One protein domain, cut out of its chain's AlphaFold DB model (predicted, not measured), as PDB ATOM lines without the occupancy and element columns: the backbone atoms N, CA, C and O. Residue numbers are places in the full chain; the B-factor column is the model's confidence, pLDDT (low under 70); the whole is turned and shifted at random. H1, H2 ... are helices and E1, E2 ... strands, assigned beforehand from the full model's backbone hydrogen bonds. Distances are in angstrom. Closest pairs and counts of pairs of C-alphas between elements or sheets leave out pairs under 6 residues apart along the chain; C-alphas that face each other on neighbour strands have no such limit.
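This is residues 2 to 78 and 124 to 194 of the 194 residues of the protein "Hypothetical protein" of Haptolina brevifila (UniProt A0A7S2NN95). With little regular structure, two small, strongly twisted three-stranded sheets meet where E4 nears E6; the tip of the hairpin E1 and E2 makes one end of the long axis and the unnamed stretch around Gly 25 the other, and residues 2 to 43 and 169 to 194 hold no named element. Of 148 printed residues 41 are in named elements, mostly strand: E1 E2 E3 H1 E4 E5 E6. Both sheets, E1-E2-E6 and E3-E5-E4, are antiparallel. The whole is compact, radius of gyration of the C-alphas 16.7 A, spanning 57 by 37 by 26 A.

E1, residues 44 to 50, and E2, residues 55 to 62, form a hairpin; N 46 and O 60, 2.9 A, are within hydrogen-bond range, as are N 166 and O 61, 2.8 A, between E6, residues 165 to 168, and E2. E5, residues 151 to 156, neighbours E3, residues 72 to 76 (N 73 and O 154, 2.9 A), and E4, residues 136 to 142 (N 139 and O 153, 2.8 A). The closest C-alphas of E4 and E6, Val 136 and Tyr 168, are 4.8 A apart. H1, residues 124 to 127, too short for an O i to N i+4 pair, is over E2, height over the sheet 7.8 A.

E1 begins at C-alpha 44 (34.443, -13.315, 14.099); E4 is 19.2 A long; E6 ends at C-alpha 168 (42.028, -20.833, 26.284).

Residues 79 to 123 are not printed; C-alphas 78 and 124 are 10.6 A apart. Residues 50 to 56 have pLDDT under 70.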
ATOM      1  N   ASP A   2      44.453  -1.393  34.820       84.00
ATOM      2  CA  ASP A   2      45.435  -0.309  34.694       84.00
ATOM      3  C   ASP A   2      44.782   1.011  34.210       84.00
ATOM      4  O   ASP A   2      43.556   1.157  34.187       84.00
ATOM      5  N   ALA A   3      45.596   2.007  33.838       81.44
ATOM      6  CA  ALA A   3      45.089   3.274  33.313       81.44
ATOM      7  C   ALA A   3      44.385   3.146  31.946       81.44
ATOM      8  O   ALA A   3      43.555   4.014  31.648       81.44
ATOM      9  N   ASN A   4      44.699   2.093  31.181       83.25
ATOM     10  CA  ASN A   4      44.249   1.791  29.823       83.25
ATOM     11  C   ASN A   4      43.431   0.493  29.832       83.25
ATOM     12  O   ASN A   4      43.944  -0.530  29.398       83.25
ATOM     13  N   PRO A   5      42.162   0.550  30.261       84.31
ATOM     14  CA  PRO A   5      41.391  -0.517  30.921       84.31
ATOM     15  C   PRO A   5      41.793  -1.965  30.572       84.31
ATOM     16  O   PRO A   5      41.057  -2.704  29.921       84.31
ATOM     17  N   LYS A   6      42.965  -2.388  31.050       88.69
ATOM     18  CA  LYS A   6      43.522  -3.725  30.850       88.69
ATOM     19  C   LYS A   6      43.654  -4.427  32.185       88.69
ATOM     20  O   LYS A   6      43.802  -3.811  33.250       88.69
ATOM     21  N   PHE A   7      43.585  -5.748  32.136       89.00
ATOM     22  CA  PHE A   7      43.916  -6.599  33.259       89.00
ATOM     23  C   PHE A   7      45.393  -6.404  33.624       89.00
ATOM     24  O   PHE A   7      46.283  -6.635  32.809       89.00
ATOM     25  N   LEU A   8      45.624  -5.914  34.843       81.50
ATOM     26  CA  LEU A   8      46.938  -5.507  35.341       81.50
ATOM     27  C   LEU A   8      47.718  -6.662  35.991       81.50
ATOM     28  O   LEU A   8      48.911  -6.778  35.711       81.50
ATOM     29  N   PRO A   9      47.108  -7.500  36.860       82.56
ATOM     30  CA  PRO A   9      47.847  -8.579  37.503       82.56
ATOM     31  C   PRO A   9      48.392  -9.570  36.472       82.56
ATOM     32  O   PRO A   9      47.787  -9.751  35.410       82.56
ATOM     33  N   PRO A  10      49.503 -10.260  36.767       82.88
ATOM     34  CA  PRO A  10      49.878 -11.403  35.957       82.88
ATOM     35  C   PRO A  10      48.707 -12.407  35.926       82.88
ATOM     36  O   PRO A  10      48.052 -12.611  36.956       82.88
ATOM     37  N   PRO A  11      48.394 -13.005  34.767       81.25
ATOM     38  CA  PRO A  11      47.305 -13.971  34.662       81.25
ATOM     39  C   PRO A  11      47.410 -15.056  35.739       81.25
ATOM     40  O   PRO A  11      48.509 -15.498  36.065       81.25
ATOM     41  N   HIS A  12      46.268 -15.465  36.294       78.62
ATOM     42  CA  HIS A  12      46.163 -16.509  37.326       78.62
ATOM     43  C   HIS A  12      46.823 -16.207  38.684       78.62
ATOM     44  O   HIS A  12      46.912 -17.099  39.520       78.62
ATOM     45  N   THR A  13      47.263 -14.969  38.944       84.62
ATOM     46  CA  THR A  13      47.848 -14.599  40.254       84.62
ATOM     47  C   THR A  13      46.843 -14.096  41.282       84.62
ATOM     48  O   THR A  13      47.183 -13.973  42.455       84.62
ATOM     49  N   ILE A  14      45.616 -13.797  40.856       88.62
ATOM     50  CA  ILE A  14      44.523 -13.406  41.745       88.62
ATOM     51  C   ILE A  14      43.305 -14.289  41.503       88.62
ATOM     52  O   ILE A  14      42.983 -14.640  40.366       88.62
ATOM     53  N   ASP A  15      42.598 -14.604  42.580       87.69
ATOM     54  CA  ASP A  15      41.466 -15.527  42.537       87.69
ATOM     55  C   ASP A  15      40.235 -14.931  41.844       87.69
ATOM     56  O   ASP A  15      39.530 -15.636  41.110       87.69
ATOM     57  N   SER A  16      39.977 -13.643  42.085       92.56
ATOM     58  CA  SER A  16      38.756 -12.937  41.688       92.56
ATOM     59  C   SER A  16      39.006 -11.436  41.518       92.56
ATOM     60  O   SER A  16      39.814 -10.844  42.234       92.56
ATOM     61  N   VAL A  17      38.274 -10.802  40.600       94.38
ATOM     62  CA  VAL A  17      38.190  -9.338  40.465       94.38
ATOM     63  C   VAL A  17      36.833  -8.860  40.965       94.38
ATOM     64  O   VAL A  17      35.823  -9.490  40.668       94.38
ATOM     65  N   TYR A  18      36.798  -7.726  41.661       95.00
ATOM     66  CA  TYR A  18      35.566  -7.084  42.122       95.00
ATOM     67  C   TYR A  18      35.432  -5.717  41.447       95.00
ATOM     68  O   TYR A  18      36.190  -4.786  41.732       95.00
ATOM     69  N   GLU A  19      34.484  -5.609  40.520       96.75
ATOM     70  CA  GLU A  19      34.148  -4.343  39.873       96.75
ATOM     71  C   GLU A  19      33.208  -3.516  40.748       96.75
ATOM     72  O   GLU A  19      32.417  -4.061  41.511       96.75
ATOM     73  N   CYS A  20      33.256  -2.193  40.616       96.75
ATOM     74  CA  CYS A  20      32.336  -1.308  41.320       96.75
ATOM     75  C   CYS A  20      30.883  -1.615  40.936       96.75
ATOM     76  O   CYS A  20      30.576  -1.886  39.780       96.75
ATOM     77  N   THR A  21      29.968  -1.481  41.889       94.75
ATOM     78  CA  THR A  21      28.519  -1.622  41.687       94.75
ATOM     79  C   THR A  21      27.853  -0.251  41.709       94.75
ATOM     80  O   THR A  21      28.502   0.764  41.971       94.75
ATOM     81  N   LEU A  22      26.552  -0.165  41.429       90.75
ATOM     82  CA  LEU A  22      25.812   1.098  41.577       90.75
ATOM     83  C   LEU A  22      25.867   1.651  43.016       90.75
ATOM     84  O   LEU A  22      25.782   2.860  43.204       90.75
ATOM     85  N   ALA A  23      26.099   0.794  44.015       91.38
ATOM     86  CA  ALA A  23      26.260   1.192  45.412       91.38
ATOM     87  C   ALA A  23      27.650   1.780  45.739       91.38
ATOM     88  O   ALA A  23      27.842   2.325  46.819       91.38
ATOM     89  N   SER A  24      28.630   1.701  44.829       92.56
ATOM     90  CA  SER A  24      30.008   2.157  45.081       92.56
ATOM     91  C   SER A  24      30.206   3.681  45.019       92.56
ATOM     92  O   SER A  24      31.335   4.143  45.159       92.56
ATOM     93  N   GLY A  25      29.162   4.473  44.751       93.81
ATOM     94  CA  GLY A  25      29.224   5.945  44.717       93.81
ATOM     95  C   GLY A  25      29.948   6.562  43.508       93.81
ATOM     96  O   GLY A  25      29.914   7.776  43.329       93.81
ATOM     97  N   CYS A  26      30.578   5.754  42.651       95.75
ATOM     98  CA  CYS A  26      31.224   6.194  41.415       95.75
ATOM     99  C   CYS A  26      30.305   6.035  40.190       95.75
ATOM    100  O   CYS A  26      29.502   5.101  40.106       95.75
ATOM    101  N   GLY A  27      30.465   6.928  39.208       94.00
ATOM    102  CA  GLY A  27      29.689   6.917  37.965       94.00
ATOM    103  C   GLY A  27      30.004   5.741  37.027       94.00
ATOM    104  O   GLY A  27      30.879   4.911  37.295       94.00
ATOM    105  N   LEU A  28      29.295   5.692  35.896       90.88
ATOM    106  CA  LEU A  28      29.421   4.631  34.883       90.88
ATOM    107  C   LEU A  28      30.794   4.613  34.190       90.88
ATOM    108  O   LEU A  28      31.278   3.552  33.809       90.88
ATOM    109  N   GLU A  29      31.479   5.757  34.141       91.06
ATOM    110  CA  GLU A  29      32.827   5.872  33.569       91.06
ATOM    111  C   GLU A  29      33.945   5.355  34.483       91.06
ATOM    112  O   GLU A  29      35.114   5.333  34.087       91.06
ATOM    113  N   CYS A  30      33.614   4.897  35.697       93.38
ATOM    114  CA  CYS A  30      34.581   4.335  36.635       93.38
ATOM    115  C   CYS A  30      35.435   3.252  35.965       93.38
ATOM    116  O   CYS A  30      34.915   2.255  35.462       93.38
ATOM    117  N   LYS A  31      36.764   3.417  35.995       92.12
ATOM    118  CA  LYS A  31      37.711   2.467  35.388       92.12
ATOM    119  C   LYS A  31      37.565   1.045  35.938       92.12
ATOM    120  O   LYS A  31      37.920   0.100  35.247       92.12
ATOM    121  N   ASN A  32      37.006   0.885  37.138       94.88
ATOM    122  CA  ASN A  32      36.682  -0.406  37.746       94.88
ATOM    123  C   ASN A  32      35.280  -0.927  37.358       94.88
ATOM    124  O   ASN A  32      34.538  -1.394  38.216       94.88
ATOM    125  N   ARG A  33      34.897  -0.782  36.085       95.19
ATOM    126  CA  ARG A  33      33.638  -1.266  35.479       95.19
ATOM    127  C   ARG A  33      33.895  -1.704  34.033       95.19
ATOM    128  O   ARG A  33      33.255  -1.216  33.108       95.19
ATOM    129  N   LEU A  34      34.946  -2.478  33.801       95.38
ATOM    130  CA  LEU A  34      35.381  -2.876  32.466       95.38
ATOM    131  C   LEU A  34      34.468  -3.957  31.874       95.38
ATOM    132  O   LEU A  34      33.897  -3.760  30.808       95.38
ATOM    133  N   VAL A  35      34.289  -5.074  32.577       96.69
ATOM    134  CA  VAL A  35      33.458  -6.202  32.133       96.69
ATOM    135  C   VAL A  35      31.989  -5.794  32.074       96.69
ATOM    136  O   VAL A  35      31.284  -6.151  31.133       96.69
ATOM    137  N   GLN A  36      31.529  -4.978  33.028       95.56
ATOM    138  CA  GLN A  36      30.180  -4.397  33.009       95.56
ATOM    139  C   GLN A  36      29.858  -3.606  31.734       95.56
ATOM    140  O   GLN A  36      28.694  -3.566  31.345       95.56
ATOM    141  N   ARG A  37      30.860  -2.995  31.089       94.75
ATOM    142  CA  ARG A  37      30.679  -2.219  29.851       94.75
ATOM    143  C   ARG A  37      30.535  -3.080  28.597       94.75
ATOM    144  O   ARG A  37      30.152  -2.559  27.555       94.75
ATOM    145  N   GLY A  38      30.786  -4.382  28.701       94.19
ATOM    146  CA  GLY A  38      30.673  -5.304  27.581       94.19
ATOM    147  C   GLY A  38      31.897  -5.308  26.654       94.19
ATOM    148  O   GLY A  38      32.837  -4.527  26.829       94.19
ATOM    149  N   PRO A  39      31.933  -6.268  25.715       93.81
ATOM    150  CA  PRO A  39      33.073  -6.481  24.835       93.81
ATOM    151  C   PRO A  39      33.233  -5.327  23.839       93.81
ATOM    152  O   PRO A  39      32.258  -4.865  23.251       93.81
ATOM    153  N   THR A  40      34.476  -4.894  23.624       93.56
ATOM    154  CA  THR A  40      34.839  -3.849  22.644       93.56
ATOM    155  C   THR A  40      35.690  -4.379  21.494       93.56
ATOM    156  O   THR A  40      35.779  -3.740  20.452       93.56
ATOM    157  N   VAL A  41      36.291  -5.560  21.663       95.62
ATOM    158  CA  VAL A  41      37.052  -6.249  20.620       95.62
ATOM    159  C   VAL A  41      36.096  -6.766  19.546       95.62
ATOM    160  O   VAL A  41      35.118  -7.451  19.858       95.62
ATOM    161  N   GLN A  42      36.398  -6.500  18.274       96.88
ATOM    162  CA  GLN A  42      35.669  -7.105  17.162       96.88
ATOM    163  C   GLN A  42      36.004  -8.598  17.063       96.88
ATOM    164  O   GLN A  42      37.174  -8.975  16.980       96.88
ATOM    165  N   LEU A  43      34.980  -9.452  17.042       97.56
ATOM    166  CA  LEU A  43      35.131 -10.907  16.994       97.56
ATOM    167  C   LEU A  43      34.402 -11.508  15.792       97.56
ATOM    168  O   LEU A  43      33.296 -11.096  15.448       97.56
ATOM    169  N   GLU A  44      35.002 -12.540  15.205       96.81
ATOM    170  CA  GLU A  44      34.443 -13.315  14.099       96.81
ATOM    171  C   GLU A  44      34.389 -14.797  14.461       96.81
ATOM    172  O   GLU A  44      35.377 -15.370  14.928       96.81
ATOM    173  N   VAL A  45      33.251 -15.441  14.188       95.81
ATOM    174  CA  VAL A  45      33.161 -16.905  14.225       95.81
ATOM    175  C   VAL A  45      33.708 -17.454  12.921       95.81
ATOM    176  O   VAL A  45      33.219 -17.131  11.840       95.81
ATOM    177  N   ILE A  46      34.693 -18.334  13.031       93.88
ATOM    178  CA  ILE A  46      35.342 -18.956  11.885       93.88
ATOM    179  C   ILE A  46      35.187 -20.463  11.901       93.88
ATOM    180  O   ILE A  46      35.022 -21.101  12.938       93.88
ATOM    181  N   ARG A  47      35.279 -21.057  10.716       89.44
ATOM    182  CA  ARG A  47      35.498 -22.492  10.582       89.44
ATOM    183  C   ARG A  47      36.977 -22.782  10.812       89.44
ATOM    184  O   ARG A  47      37.804 -22.452   9.968       89.44
ATOM    185  N   CYS A  48      37.295 -23.431  11.929       84.56
ATOM    186  CA  CYS A  48      38.640 -23.918  12.224       84.56
ATOM    187  C   CYS A  48      38.860 -25.247  11.502       84.56
ATOM    188  O   CYS A  48      38.761 -26.339  12.070       84.56
ATOM    189  N   LEU A  49      39.096 -25.112  10.201       72.00
ATOM    190  CA  LEU A  49      39.501 -26.172   9.293       72.00
ATOM    191  C   LEU A  49      40.970 -25.925   8.971       72.00
ATOM    192  O   LEU A  49      41.305 -24.798   8.603       72.00
ATOM    193  N   GLN A  50      41.834 -26.942   9.012       60.81
ATOM    194  CA  GLN A  50      43.047 -26.841   8.203       60.81
ATOM    195  C   GLN A  50      43.298 -27.979   7.216       60.81
ATOM    196  O   GLN A  50      43.068 -29.169   7.444       60.81
ATOM    197  N   ARG A  51      43.767 -27.447   6.081       49.88
ATOM    198  CA  ARG A  51      44.368 -27.946   4.849       49.88
ATOM    199  C   ARG A  51      45.239 -29.189   5.047       49.88
ATOM    200  O   ARG A  51      45.877 -29.353   6.077       49.88
ATOM    201  N   ASN A  52      45.265 -30.040   4.024       53.31
ATOM    202  CA  ASN A  52      45.828 -31.401   4.016       53.31
ATOM    203  C   ASN A  52      45.011 -32.441   4.815       53.31
ATOM    204  O   ASN A  52      45.457 -33.566   5.011       53.31
ATOM    205  N   GLY A  53      43.772 -32.100   5.192       48.72
ATOM    206  CA  GLY A  53      42.694 -33.074   5.376       48.72
ATOM    207  C   GLY A  53      42.572 -33.756   6.741       48.72
ATOM    208  O   GLY A  53      41.917 -34.796   6.789       48.72
ATOM    209  N   LYS A  54      43.155 -33.242   7.842       55.06
ATOM    210  CA  LYS A  54      43.077 -34.001   9.112       55.06
ATOM    211  C   LYS A  54      43.019 -33.290  10.471       55.06
ATOM    212  O   LYS A  54      43.185 -33.976  11.472       55.06
ATOM    213  N   PHE A  55      42.657 -32.008  10.571       55.84
ATOM    214  CA  PHE A  55      42.277 -31.432  11.877       55.84
ATOM    215  C   PHE A  55      41.024 -30.556  11.771       55.84
ATOM    216  O   PHE A  55      41.021 -29.518  11.111       55.84
ATOM    217  N   VAL A  56      39.943 -31.010  12.413       69.38
ATOM    218  CA  VAL A  56      38.629 -30.353  12.432       69.38
ATOM    219  C   VAL A  56      38.282 -30.058  13.892       69.38
ATOM    220  O   VAL A  56      37.739 -30.918  14.579       69.38
ATOM    221  N   LYS A  57      38.606 -28.850  14.379       78.75
ATOM    222  CA  LYS A  57      38.097 -28.354  15.679       78.75
ATOM    223  C   LYS A  57      36.623 -27.928  15.573       78.75
ATOM    224  O   LYS A  57      35.917 -27.831  16.569       78.75
ATOM    225  N   GLY A  58      36.143 -27.699  14.346       87.25
ATOM    226  CA  GLY A  58      34.780 -27.268  14.053       87.25
ATOM    227  C   GLY A  58      34.701 -25.756  13.867       87.25
ATOM    228  O   GLY A  58      35.193 -25.223  12.873       87.25
ATOM    229  N   TRP A  59      34.028 -25.072  14.786       91.38
ATOM    230  CA  TRP A  59      33.973 -23.607  14.822       91.38
ATOM    231  C   TRP A  59      35.002 -23.071  15.823       91.38
ATOM    232  O   TRP A  59      35.305 -23.752  16.796       91.38
ATOM    233  N   GLY A  60      35.495 -21.860  15.597       94.25
ATOM    234  CA  GLY A  60      36.353 -21.120  16.518       94.25
ATOM    235  C   GLY A  60      36.051 -19.629  16.473       94.25
ATOM    236  O   GLY A  60      35.147 -19.193  15.755       94.25
ATOM    237  N   VAL A  61      36.822 -18.848  17.224       97.06
ATOM    238  CA  VAL A  61      36.718 -17.384  17.264       97.06
ATOM    239  C   VAL A  61      38.076 -16.781  16.943       97.06
ATOM    240  O   VAL A  61      39.101 -17.325  17.340       97.06
ATOM    241  N   ARG A  62      38.089 -15.652  16.241       97.19
ATOM    242  CA  ARG A  62      39.274 -14.804  16.055       97.19
ATOM    243  C   ARG A  62      38.878 -13.329  16.069       97.19
ATOM    244  O   ARG A  62      37.688 -13.019  16.084       97.19
ATOM    245  N   SER A  63      39.860 -12.438  15.987       98.12
ATOM    246  CA  SER A  63      39.640 -11.017  15.697       98.12
ATOM    247  C   SER A  63      40.352 -10.613  14.402       98.12
ATOM    248  O   SER A  63      41.459 -11.098  14.162       98.12
ATOM    249  N   PRO A  64      39.759  -9.758  13.549       98.00
ATOM    250  CA  PRO A  64      40.460  -9.158  12.414       98.00
ATOM    251  C   PRO A  64      41.433  -8.045  12.836       98.00
ATOM    252  O   PRO A  64      42.227  -7.589  12.017       98.00
ATOM    253  N   GLU A  65      41.391  -7.622  14.100       98.25
ATOM    254  CA  GLU A  65      42.221  -6.564  14.668       98.25
ATOM    255  C   GLU A  65      43.230  -7.137  15.677       98.25
ATOM    256  O   GLU A  65      43.009  -8.218  16.233       98.25
ATOM    257  N   PRO A  66      44.361  -6.448  15.928       98.12
ATOM    258  CA  PRO A  66      45.271  -6.851  16.990       98.12
ATOM    259  C   PRO A  66      44.612  -6.662  18.364       98.12
ATOM    260  O   PRO A  66      44.010  -5.626  18.639       98.12
ATOM    261  N   ILE A  67      44.797  -7.627  19.265       98.06
ATOM    262  CA  ILE A  67      44.333  -7.534  20.654       98.06
ATOM    263  C   ILE A  67      45.550  -7.409  21.556       98.06
ATOM    264  O   ILE A  67      46.370  -8.320  21.646       98.06
ATOM    265  N   ALA A  68      45.666  -6.288  22.261       96.69
ATOM    266  CA  ALA A  68      46.767  -6.100  23.195       96.69
ATOM    267  C   ALA A  68      46.605  -6.981  24.446       96.69
ATOM    268  O   ALA A  68      45.484  -7.210  24.915       96.69
ATOM    269  N   ARG A  69      47.721  -7.390  25.051       96.19
ATOM    270  CA  ARG A  69      47.757  -8.125  26.321       96.19
ATOM    271  C   ARG A  69      46.889  -7.451  27.385       96.19
ATOM    272  O   ARG A  69      46.898  -6.228  27.536       96.19
ATOM    273  N   GLY A  70      46.160  -8.269  28.142       96.31
ATOM    274  CA  GLY A  70      45.284  -7.838  29.227       96.31
ATOM    275  C   GLY A  70      43.957  -7.232  28.768       96.31
ATOM    276  O   GLY A  70      43.142  -6.889  29.621       96.31
ATOM    277  N   SER A  71      43.705  -7.093  27.462       96.94
ATOM    278  CA  SER A  71      42.423  -6.574  26.970       96.94
ATOM    279  C   SER A  71      41.287  -7.535  27.313       96.94
ATOM    280  O   SER A  71      41.445  -8.752  27.197       96.94
ATOM    281  N   PHE A  72      40.146  -6.985  27.723       97.69
ATOM    282  CA  PHE A  72      38.906  -7.740  27.874       97.69
ATOM    283  C   PHE A  72      38.360  -8.121  26.494       97.69
ATOM    284  O   PHE A  72      38.223  -7.262  25.627       97.69
ATOM    285  N   ILE A  73      38.065  -9.406  26.297       97.88
ATOM    286  CA  ILE A  73      37.631  -9.958  25.009       97.88
ATOM    287  C   ILE A  73      36.115 -10.125  25.000       97.88
ATOM    288  O   ILE A  73      35.420  -9.458  24.241       97.88
ATOM    289  N   CYS A  74      35.599 -11.026  25.836       97.88
ATOM    290  CA  CYS A  74      34.174 -11.283  26.009       97.88
ATOM    291  C   CYS A  74      33.945 -12.094  27.285       97.88
ATOM    292  O   CYS A  74      34.886 -12.524  27.945       97.88
ATOM    293  N   GLU A  75      32.691 -12.356  27.621       97.75
ATOM    294  CA  GLU A  75      32.340 -13.289  28.693       97.75
ATOM    295  C   GLU A  75      32.024 -14.683  28.164       97.75
ATOM    296  O   GLU A  75      31.689 -14.845  26.989       97.75
ATOM    297  N   TYR A  76      32.067 -15.674  29.049       97.25
ATOM    298  CA  TYR A  76      31.403 -16.953  28.852       97.25
ATOM    299  C   TYR A  76      29.981 -16.856  29.416       97.25
ATOM    300  O   TYR A  76      29.789 -16.843  30.631       97.25
ATOM    301  N   ILE A  77      28.989 -16.719  28.534       96.25
ATOM    302  CA  ILE A  77      27.584 -16.521  28.917       96.25
ATOM    303  C   ILE A  77      26.800 -17.807  28.681       96.25
ATOM    304  O   ILE A  77      26.913 -18.413  27.618       96.25
ATOM    305  N   GLY A  78      25.960 -18.163  29.647       96.50
ATOM    306  CA  GLY A  78      25.024 -19.276  29.568       96.50
ATOM    307  C   GLY A  78      24.070 -19.296  30.759       96.50
ATOM    308  O   GLY A  78      24.023 -18.349  31.546       96.50
ATOM    309  N   LEU A 124      29.107 -15.445  21.734       94.38
ATOM    310  CA  LEU A 124      30.217 -15.968  20.924       94.38
ATOM    311  C   LEU A 124      31.268 -16.753  21.729       94.38
ATOM    312  O   LEU A 124      31.933 -17.620  21.165       94.38
ATOM    313  N   GLY A 125      31.405 -16.477  23.032       94.31
ATOM    314  CA  GLY A 125      32.417 -17.076  23.908       94.31
ATOM    315  C   GLY A 125      32.351 -18.604  23.958       94.31
ATOM    316  O   GLY A 125      33.379 -19.254  24.115       94.31
ATOM    317  N   ARG A 126      31.177 -19.200  23.694       94.62
ATOM    318  CA  ARG A 126      31.027 -20.661  23.564       94.62
ATOM    319  C   ARG A 126      31.922 -21.284  22.499       94.62
ATOM    320  O   ARG A 126      32.155 -22.484  22.557       94.62
ATOM    321  N   PHE A 127      32.309 -20.533  21.471       94.75
ATOM    322  CA  PHE A 127      33.079 -21.048  20.339       94.75
ATOM    323  C   PHE A 127      34.594 -20.960  20.557       94.75
ATOM    324  O   PHE A 127      35.333 -21.420  19.694       94.75
ATOM    325  N   LEU A 128      35.064 -20.389  21.670       95.88
ATOM    326  CA  LEU A 128      36.485 -20.410  22.015       95.88
ATOM    327  C   LEU A 128      36.938 -21.858  22.224       95.88
ATOM    328  O   LEU A 128      36.361 -22.568  23.043       95.88
ATOM    329  N   ASN A 129      37.959 -22.276  21.478       94.81
ATOM    330  CA  ASN A 129      38.494 -23.632  21.542       94.81
ATOM    331  C   ASN A 129      39.555 -23.782  22.637       94.81
ATOM    332  O   ASN A 129      40.084 -22.804  23.171       94.81
ATOM    333  N   HIS A 130      39.893 -25.037  22.930       94.31
ATOM    334  CA  HIS A 130      41.012 -25.380  23.797       94.31
ATOM    335  C   HIS A 130      42.365 -25.159  23.100       94.31
ATOM    336  O   HIS A 130      42.538 -25.518  21.927       94.31
ATOM    337  N   SER A 131      43.354 -24.681  23.858       95.00
ATOM    338  CA  SER A 131      44.776 -24.803  23.523       95.00
ATOM    339  C   SER A 131      45.617 -25.158  24.750       95.00
ATOM    340  O   SER A 131      45.387 -24.618  25.829       95.00
ATOM    341  N   CYS A 132      46.620 -26.027  24.565       94.75
ATOM    342  CA  CYS A 132      47.658 -26.294  25.572       94.75
ATOM    343  C   CYS A 132      48.705 -25.165  25.653       94.75
ATOM    344  O   CYS A 132      49.476 -25.112  26.608       94.75
ATOM    345  N   ASP A 133      48.721 -24.273  24.659       95.38
ATOM    346  CA  ASP A 133      49.453 -23.006  24.660       95.38
ATOM    347  C   ASP A 133      48.460 -21.876  24.324       95.38
ATOM    348  O   ASP A 133      48.272 -21.522  23.154       95.38
ATOM    349  N   PRO A 134      47.653 -21.439  25.306       97.38
ATOM    350  CA  PRO A 134      46.562 -20.505  25.067       97.38
ATOM    351  C   PRO A 134      47.043 -19.060  24.902       97.38
ATOM    352  O   PRO A 134      48.042 -18.631  25.475       97.38
ATOM    353  N   ASN A 135      46.260 -18.267  24.171       97.94
ATOM    354  CA  ASN A 135      46.426 -16.813  24.069       97.94
ATOM    355  C   ASN A 135      45.347 -16.040  24.852       97.94
ATOM    356  O   ASN A 135      45.438 -14.819  24.992       97.94
ATOM    357  N   VAL A 136      44.372 -16.747  25.425       98.00
ATOM    358  CA  VAL A 136      43.281 -16.209  26.241       98.00
ATOM    359  C   VAL A 136      43.223 -16.927  27.590       98.00
ATOM    360  O   VAL A 136      43.435 -18.133  27.669       98.00
ATOM    361  N   PHE A 137      42.878 -16.201  28.656       96.88
ATOM    362  CA  PHE A 137      42.575 -16.787  29.962       96.88
ATOM    363  C   PHE A 137      41.214 -16.348  30.486       96.88
ATOM    364  O   PHE A 137      40.740 -15.255  30.174       96.88
ATOM    365  N   LYS A 138      40.595 -17.209  31.299       95.62
ATOM    366  CA  LYS A 138      39.351 -16.918  32.020       95.62
ATOM    367  C   LYS A 138      39.644 -16.343  33.406       95.62
ATOM    368  O   LYS A 138      40.558 -16.800  34.086       95.62
ATOM    369  N   GLN A 139      38.833 -15.385  33.836       96.12
ATOM    370  CA  GLN A 139      38.909 -14.732  35.139       96.12
ATOM    371  C   GLN A 139      37.507 -14.597  35.737       96.12
ATOM    372  O   GLN A 139      36.562 -14.200  35.053       96.12
ATOM    373  N   ARG A 140      37.387 -14.879  37.038       95.31
ATOM    374  CA  ARG A 140      36.173 -14.595  37.811       95.31
ATOM    375  C   ARG A 140      36.072 -13.102  38.093       95.31
ATOM    376  O   ARG A 140      37.017 -12.526  38.641       95.31
ATOM    377  N   VAL A 141      34.940 -12.503  37.737       96.25
ATOM    378  CA  VAL A 141      34.671 -11.076  37.930       96.25
ATOM    379  C   VAL A 141      33.309 -10.881  38.595       96.25
ATOM    380  O   VAL A 141      32.269 -11.230  38.040       96.25
ATOM    381  N   PHE A 142      33.312 -10.308  39.792       95.50
ATOM    382  CA  PHE A 142      32.117  -9.966  40.552       95.50
ATOM    383  C   PHE A 142      31.692  -8.541  40.223       95.50
ATOM    384  O   PHE A 142      32.350  -7.575  40.611       95.50
ATOM    385  N   CYS A 143      30.580  -8.426  39.501       94.75
ATOM    386  CA  CYS A 143      29.967  -7.147  39.131       94.75
ATOM    387  C   CYS A 143      28.746  -6.793  39.993       94.75
ATOM    388  O   CYS A 143      28.210  -5.695  39.877       94.75
ATOM    389  N   ASP A 144      28.314  -7.725  40.840       90.56
ATOM    390  CA  ASP A 144      27.289  -7.565  41.861       90.56
ATOM    391  C   ASP A 144      27.823  -8.216  43.140       90.56
ATOM    392  O   ASP A 144      28.179  -9.391  43.136       90.56
ATOM    393  N   HIS A 145      27.932  -7.435  44.214       88.62
ATOM    394  CA  HIS A 145      28.468  -7.899  45.496       88.62
ATOM    395  C   HIS A 145      27.407  -8.570  46.379       88.62
ATOM    396  O   HIS A 145      27.736  -9.061  47.455       88.62
ATOM    397  N   THR A 146      26.143  -8.587  45.946       88.06
ATOM    398  CA  THR A 146      25.068  -9.348  46.600       88.06
ATOM    399  C   THR A 146      24.989 -10.783  46.078       88.06
ATOM    400  O   THR A 146      24.565 -11.686  46.798       88.06
ATOM    401  N   SER A 147      25.465 -11.013  44.851       87.44
ATOM    402  CA  SER A 147      25.595 -12.339  44.257       87.44
ATOM    403  C   SER A 147      26.922 -12.985  44.642       87.44
ATOM    404  O   SER A 147      27.992 -12.388  44.531       87.44
ATOM    405  N   ARG A 148      26.865 -14.263  45.027       86.50
ATOM    406  CA  ARG A 148      28.061 -15.095  45.236       86.50
ATOM    407  C   ARG A 148      28.581 -15.728  43.946       86.50
ATOM    408  O   ARG A 148      29.602 -16.412  43.990       86.50
ATOM    409  N   LEU A 149      27.906 -15.515  42.814       91.44
ATOM    410  CA  LEU A 149      28.292 -16.068  41.518       91.44
ATOM    411  C   LEU A 149      29.041 -15.023  40.677       91.44
ATOM    412  O   LEU A 149      28.497 -13.943  40.424       91.44
ATOM    413  N   PRO A 150      30.275 -15.321  40.230       94.75
ATOM    414  CA  PRO A 150      31.039 -14.424  39.374       94.75
ATOM    415  C   PRO A 150      30.541 -14.496  37.937       94.75
ATOM    416  O   PRO A 150      30.106 -15.544  37.486       94.75
ATOM    417  N   ARG A 151      30.748 -13.433  37.161       95.81
ATOM    418  CA  ARG A 151      30.790 -13.528  35.696       95.81
ATOM    419  C   ARG A 151      32.141 -14.117  35.291       95.81
ATOM    420  O   ARG A 151      33.169 -13.760  35.874       95.81
ATOM    421  N   ILE A 152      32.158 -14.999  34.295       96.81
ATOM    422  CA  ILE A 152      33.408 -15.529  33.738       96.81
ATOM    423  C   ILE A 152      33.801 -14.689  32.527       96.81
ATOM    424  O   ILE A 152      33.147 -14.738  31.488       96.81
ATOM    425  N   ALA A 153      34.870 -13.910  32.668       97.56
ATOM    426  CA  ALA A 153      35.377 -13.013  31.637       97.56
ATOM    427  C   ALA A 153      36.677 -13.547  31.030       97.56
ATOM    428  O   ALA A 153      37.535 -14.068  31.742       97.56
ATOM    429  N   PHE A 154      36.837 -13.382  29.722       98.06
ATOM    430  CA  PHE A 154      38.047 -13.722  28.990       98.06
ATOM    431  C   PHE A 154      38.903 -12.491  28.728       98.06
ATOM    432  O   PHE A 154      38.409 -11.457  28.274       98.06
ATOM    433  N   PHE A 155      40.202 -12.636  28.965       97.94
ATOM    434  CA  PHE A 155      41.205 -11.605  28.742       97.94
ATOM    435  C   PHE A 155      42.372 -12.158  27.918       97.94
ATOM    436  O   PHE A 155      42.678 -13.350  27.974       97.94
ATOM    437  N   ALA A 156      43.046 -11.288  27.167       97.75
ATOM    438  CA  ALA A 156      44.231 -11.665  26.397       97.75
ATOM    439  C   ALA A 156      45.439 -11.947  27.316       97.75
ATOM    440  O   ALA A 156      45.822 -11.096  28.123       97.75
ATOM    441  N   LEU A 157      46.067 -13.120  27.177       96.88
ATOM    442  CA  LEU A 157      47.274 -13.526  27.923       96.88
ATOM    443  C   LEU A 157      48.539 -12.805  27.441       96.88
ATOM    444  O   LEU A 157      49.446 -12.508  28.221       96.88
ATOM    445  N   ARG A 158      48.586 -12.520  26.142       96.25
ATOM    446  CA  ARG A 158      49.674 -11.848  25.431       96.25
ATOM    447  C   ARG A 158      49.089 -10.943  24.353       96.25
ATOM    448  O   ARG A 158      47.874 -10.922  24.174       96.25
ATOM    449  N   ASP A 159      49.940 -10.206  23.654       97.56
ATOM    450  CA  ASP A 159      49.513  -9.552  22.423       97.56
ATOM    451  C   ASP A 159      49.136 -10.629  21.392       97.56
ATOM    452  O   ASP A 159      49.850 -11.625  21.212       97.56
ATOM    453  N   ILE A 160      47.977 -10.452  20.765       98.38
ATOM    454  CA  ILE A 160      47.397 -11.378  19.796       98.38
ATOM    455  C   ILE A 160      47.334 -10.654  18.447       98.38
ATOM    456  O   ILE A 160      46.652  -9.630  18.342       98.38
ATOM    457  N   PRO A 161      48.056 -11.129  17.420       98.25
ATOM    458  CA  PRO A 161      47.998 -10.551  16.088       98.25
ATOM    459  C   PRO A 161      46.627 -10.782  15.428       98.25
ATOM    460  O   PRO A 161      45.904 -11.715  15.792       98.25
ATOM    461  N   PRO A 162      46.284  -9.971  14.410       98.31
ATOM    462  CA  PRO A 162      45.103 -10.191  13.591       98.31
ATOM    463  C   PRO A 162      45.000 -11.622  13.073       98.31
ATOM    464  O   PRO A 162      45.982 -12.229  12.647       98.31
ATOM    465  N   LEU A 163      43.769 -12.114  13.024       96.19
ATOM    466  CA  LEU A 163      43.353 -13.386  12.441       96.19
ATOM    467  C   LEU A 163      43.844 -14.653  13.158       96.19
ATOM    468  O   LEU A 163      43.509 -15.753  12.707       96.19
ATOM    469  N   GLU A 164      44.567 -14.524  14.270       95.94
ATOM    470  CA  GLU A 164      44.919 -15.652  15.133       95.94
ATOM    471  C   GLU A 164      43.668 -16.204  15.843       95.94
ATOM    472  O   GLU A 164      42.816 -15.448  16.316       95.94
ATOM    473  N   GLU A 165      43.535 -17.535  15.902       96.31
ATOM    474  CA  GLU A 165      42.452 -18.189  16.649       96.31
ATOM    475  C   GLU A 165      42.589 -17.874  18.145       96.31
ATOM    476  O   GLU A 165      43.647 -18.074  18.738       96.31
ATOM    477  N   LEU A 166      41.503 -17.422  18.769       97.94
ATOM    478  CA  LEU A 166      41.414 -17.231  20.210       97.94
ATOM    479  C   LEU A 166      41.109 -18.567  20.888       97.94
ATOM    480  O   LEU A 166      40.091 -19.209  20.606       97.94
ATOM    481  N   ALA A 167      41.987 -18.967  21.800       97.06
ATOM    482  CA  ALA A 167      41.889 -20.228  22.514       97.06
ATOM    483  C   ALA A 167      42.372 -20.088  23.959       97.06
ATOM    484  O   ALA A 167      43.329 -19.366  24.252       97.06
ATOM    485  N   TYR A 168      41.711 -20.810  24.858       97.06
ATOM    486  CA  TYR A 168      42.028 -20.833  26.284       97.06
ATOM    487  C   TYR A 168      42.249 -22.265  26.764       97.06
ATOM    488  O   TYR A 168      41.848 -23.221  26.099       97.06
ATOM    489  N   ASP A 169      42.875 -22.436  27.924       95.12
ATOM    490  CA  ASP A 169      42.923 -23.750  28.555       95.12
ATOM    491  C   ASP A 169      41.570 -24.049  29.219       95.12
ATOM    492  O   ASP A 169      41.155 -23.381  30.172       95.12
ATOM    493  N   TYR A 170      40.870 -25.059  28.701       93.38
ATOM    494  CA  TYR A 170      39.615 -25.555  29.271       93.38
ATOM    495  C   TYR A 170      39.766 -25.953  30.747       93.38
ATOM    496  O   TYR A 170      38.819 -25.775  31.517       93.38
ATOM    497  N   GLY A 171      40.954 -26.408  31.155       89.62
ATOM    498  CA  GLY A 171      41.223 -26.842  32.523       89.62
ATOM    499  C   GLY A 171      40.532 -28.155  32.876       89.62
ATOM    500  O   GLY A 171      40.210 -28.377  34.040       89.62
ATOM    501  N   TYR A 172      40.257 -28.997  31.877       87.38
ATOM    502  CA  TYR A 172      39.773 -30.350  32.119       87.38
ATOM    503  C   TYR A 172      40.856 -31.164  32.828       87.38
ATOM    504  O   TYR A 172      42.048 -31.012  32.557       87.38
ATOM    505  N   ALA A 173      40.411 -31.977  33.781       83.00
ATOM    506  CA  ALA A 173      41.244 -32.966  34.439       83.00
ATOM    507  C   ALA A 173      41.212 -34.280  33.653       83.00
ATOM    508  O   ALA A 173      40.202 -34.578  33.008       83.00
ATOM    509  N   ASP A 174      42.266 -35.083  33.811       82.00
ATOM    510  CA  ASP A 174      42.325 -36.439  33.266       82.00
ATOM    511  C   ASP A 174      41.164 -37.267  33.835       82.00
ATOM    512  O   ASP A 174      41.105 -37.561  35.033       82.00
ATOM    513  N   VAL A 175      40.222 -37.654  32.972       81.00
ATOM    514  CA  VAL A 175      39.086 -38.508  33.343       81.00
ATOM    515  C   VAL A 175      39.281 -39.903  32.744       81.00
ATOM    516  O   VAL A 175      39.279 -40.044  31.515       81.00
ATOM    517  N   PRO A 176      39.388 -40.965  33.568       83.44
ATOM    518  CA  PRO A 176      39.497 -42.333  33.075       83.44
ATOM    519  C   PRO A 176      38.387 -42.679  32.071       83.44
ATOM    520  O   PRO A 176      37.201 -42.500  32.337       83.44
ATOM    521  N   GLY A 177      38.776 -43.177  30.896       82.31
ATOM    522  CA  GLY A 177      37.851 -43.564  29.824       82.31
ATOM    523  C   GLY A 177      37.453 -42.439  28.860       82.31
ATOM    524  O   GLY A 177      36.910 -42.733  27.793       82.31
ATOM    525  N   LYS A 178      37.763 -41.168  29.153       81.38
ATOM    526  CA  LYS A 178      37.613 -40.064  28.192       81.38
ATOM    527  C   LYS A 178      38.878 -39.970  27.332       81.38
ATOM    528  O   LYS A 178      39.971 -39.766  27.832       81.38
ATOM    529  N   THR A 179      38.729 -40.137  26.018       84.81
ATOM    530  CA  THR A 179      39.858 -40.258  25.068       84.81
ATOM    531  C   THR A 179      39.799 -39.229  23.939       84.81
ATOM    532  O   THR A 179      40.309 -39.451  22.841       84.81
ATOM    533  N   MET A 180      39.132 -38.094  24.173       86.25
ATOM    534  CA  MET A 180      38.958 -37.081  23.134       86.25
ATOM    535  C   MET A 180      40.314 -36.445  22.778       86.25
ATOM    536  O   MET A 180      40.963 -35.887  23.663       86.25
ATOM    537  N   PRO A 181      40.756 -36.500  21.507       89.06
ATOM    538  CA  PRO A 181      42.070 -36.002  21.128       89.06
ATOM    539  C   PRO A 181      42.121 -34.471  21.158       89.06
ATOM    540  O   PRO A 181      41.213 -33.795  20.667       89.06
ATOM    541  N   CYS A 182      43.220 -33.922  21.674       90.44
ATOM    542  CA  CYS A 182      43.515 -32.499  21.590       90.44
ATOM    543  C   CYS A 182      44.130 -32.169  20.231       90.44
ATOM    544  O   CYS A 182      45.186 -32.676  19.850       90.44
ATOM    545  N   LEU A 183      43.457 -31.280  19.501       90.50
ATOM    546  CA  LEU A 183      43.835 -30.860  18.154       90.50
ATOM    547  C   LEU A 183      44.396 -29.429  18.143       90.50
ATOM    548  O   LEU A 183      44.288 -28.745  17.129       90.50
ATOM    549  N   CYS A 184      44.931 -28.938  19.270       91.38
ATOM    550  CA  CYS A 184      45.325 -27.530  19.407       91.38
ATOM    551  C   CYS A 184      46.474 -27.116  18.479       91.38
ATOM    552  O   CYS A 184      46.490 -25.969  18.041       91.38
ATOM    553  N   GLY A 185      47.366 -28.053  18.137       88.75
ATOM    554  CA  GLY A 185      48.526 -27.822  17.274       88.75
ATOM    555  C   GLY A 185      49.769 -27.293  17.998       88.75
ATOM    556  O   GLY A 185      50.794 -27.132  17.350       88.75
ATOM    557  N   ALA A 186      49.700 -27.057  19.310       91.44
ATOM    558  CA  ALA A 186      50.838 -26.584  20.093       91.44
ATOM    559  C   ALA A 186      51.929 -27.661  20.244       91.44
ATOM    560  O   ALA A 186      51.625 -28.853  20.391       91.44
ATOM    561  N   ASP A 187      53.196 -27.245  20.280       92.38
ATOM    562  CA  ASP A 187      54.341 -28.153  20.443       92.38
ATOM    563  C   ASP A 187      54.301 -28.887  21.792       92.38
ATOM    564  O   ASP A 187      54.573 -30.087  21.876       92.38
ATOM    565  N   ASN A 188      53.855 -28.191  22.840       94.06
ATOM    566  CA  ASN A 188      53.664 -28.712  24.196       94.06
ATOM    567  C   ASN A 188      52.300 -29.412  24.406       94.06
ATOM    568  O   ASN A 188      51.861 -29.588  25.543       94.06
ATOM    569  N   CYS A 189      51.594 -29.787  23.334       93.50
ATOM    570  CA  CYS A 189      50.249 -30.356  23.424       93.50
ATOM    571  C   CYS A 189      50.202 -31.660  24.241       93.50
ATOM    572  O   CYS A 189      50.897 -32.628  23.915       93.50
ATOM    573  N   LYS A 190      49.275 -31.719  25.213       92.38
ATOM    574  CA  LYS A 190      48.967 -32.889  26.065       92.38
ATOM    575  C   LYS A 190      48.363 -34.083  25.309       92.38
ATOM    576  O   LYS A 190      48.165 -35.145  25.880       92.38
ATOM    577  N   LYS A 191      48.082 -33.927  24.011       90.69
ATOM    578  CA  LYS A 191      47.508 -34.917  23.074       90.69
ATOM    579  C   LYS A 191      46.052 -35.311  23.335       90.69
ATOM    580  O   LYS A 191      45.363 -35.632  22.369       90.69
ATOM    581  N   LEU A 192      45.557 -35.210  24.564       91.00
ATOM    582  CA  LEU A 192      44.150 -35.394  24.931       91.00
ATOM    583  C   LEU A 192      43.558 -34.096  25.498       91.00
ATOM    584  O   LEU A 192      44.292 -33.221  25.954       91.00
ATOM    585  N   LEU A 193      42.240 -33.934  25.349       87.62
ATOM    586  CA  LEU A 193      41.491 -32.795  25.898       87.62
ATOM    587  C   LEU A 193      41.137 -32.973  27.370       87.62
ATOM    588  O   LEU A 193      41.056 -31.970  28.072       87.62
ATOM    589  N   TYR A 194      40.861 -34.214  27.766       84.62
ATOM    590  CA  TYR A 194      40.667 -34.624  29.148       84.62
ATOM    591  C   TYR A 194      41.971 -35.218  29.619       84.62
ATOM    592  O   TYR A 194      42.496 -36.078  28.866       84.62
TER     593      TYR A 194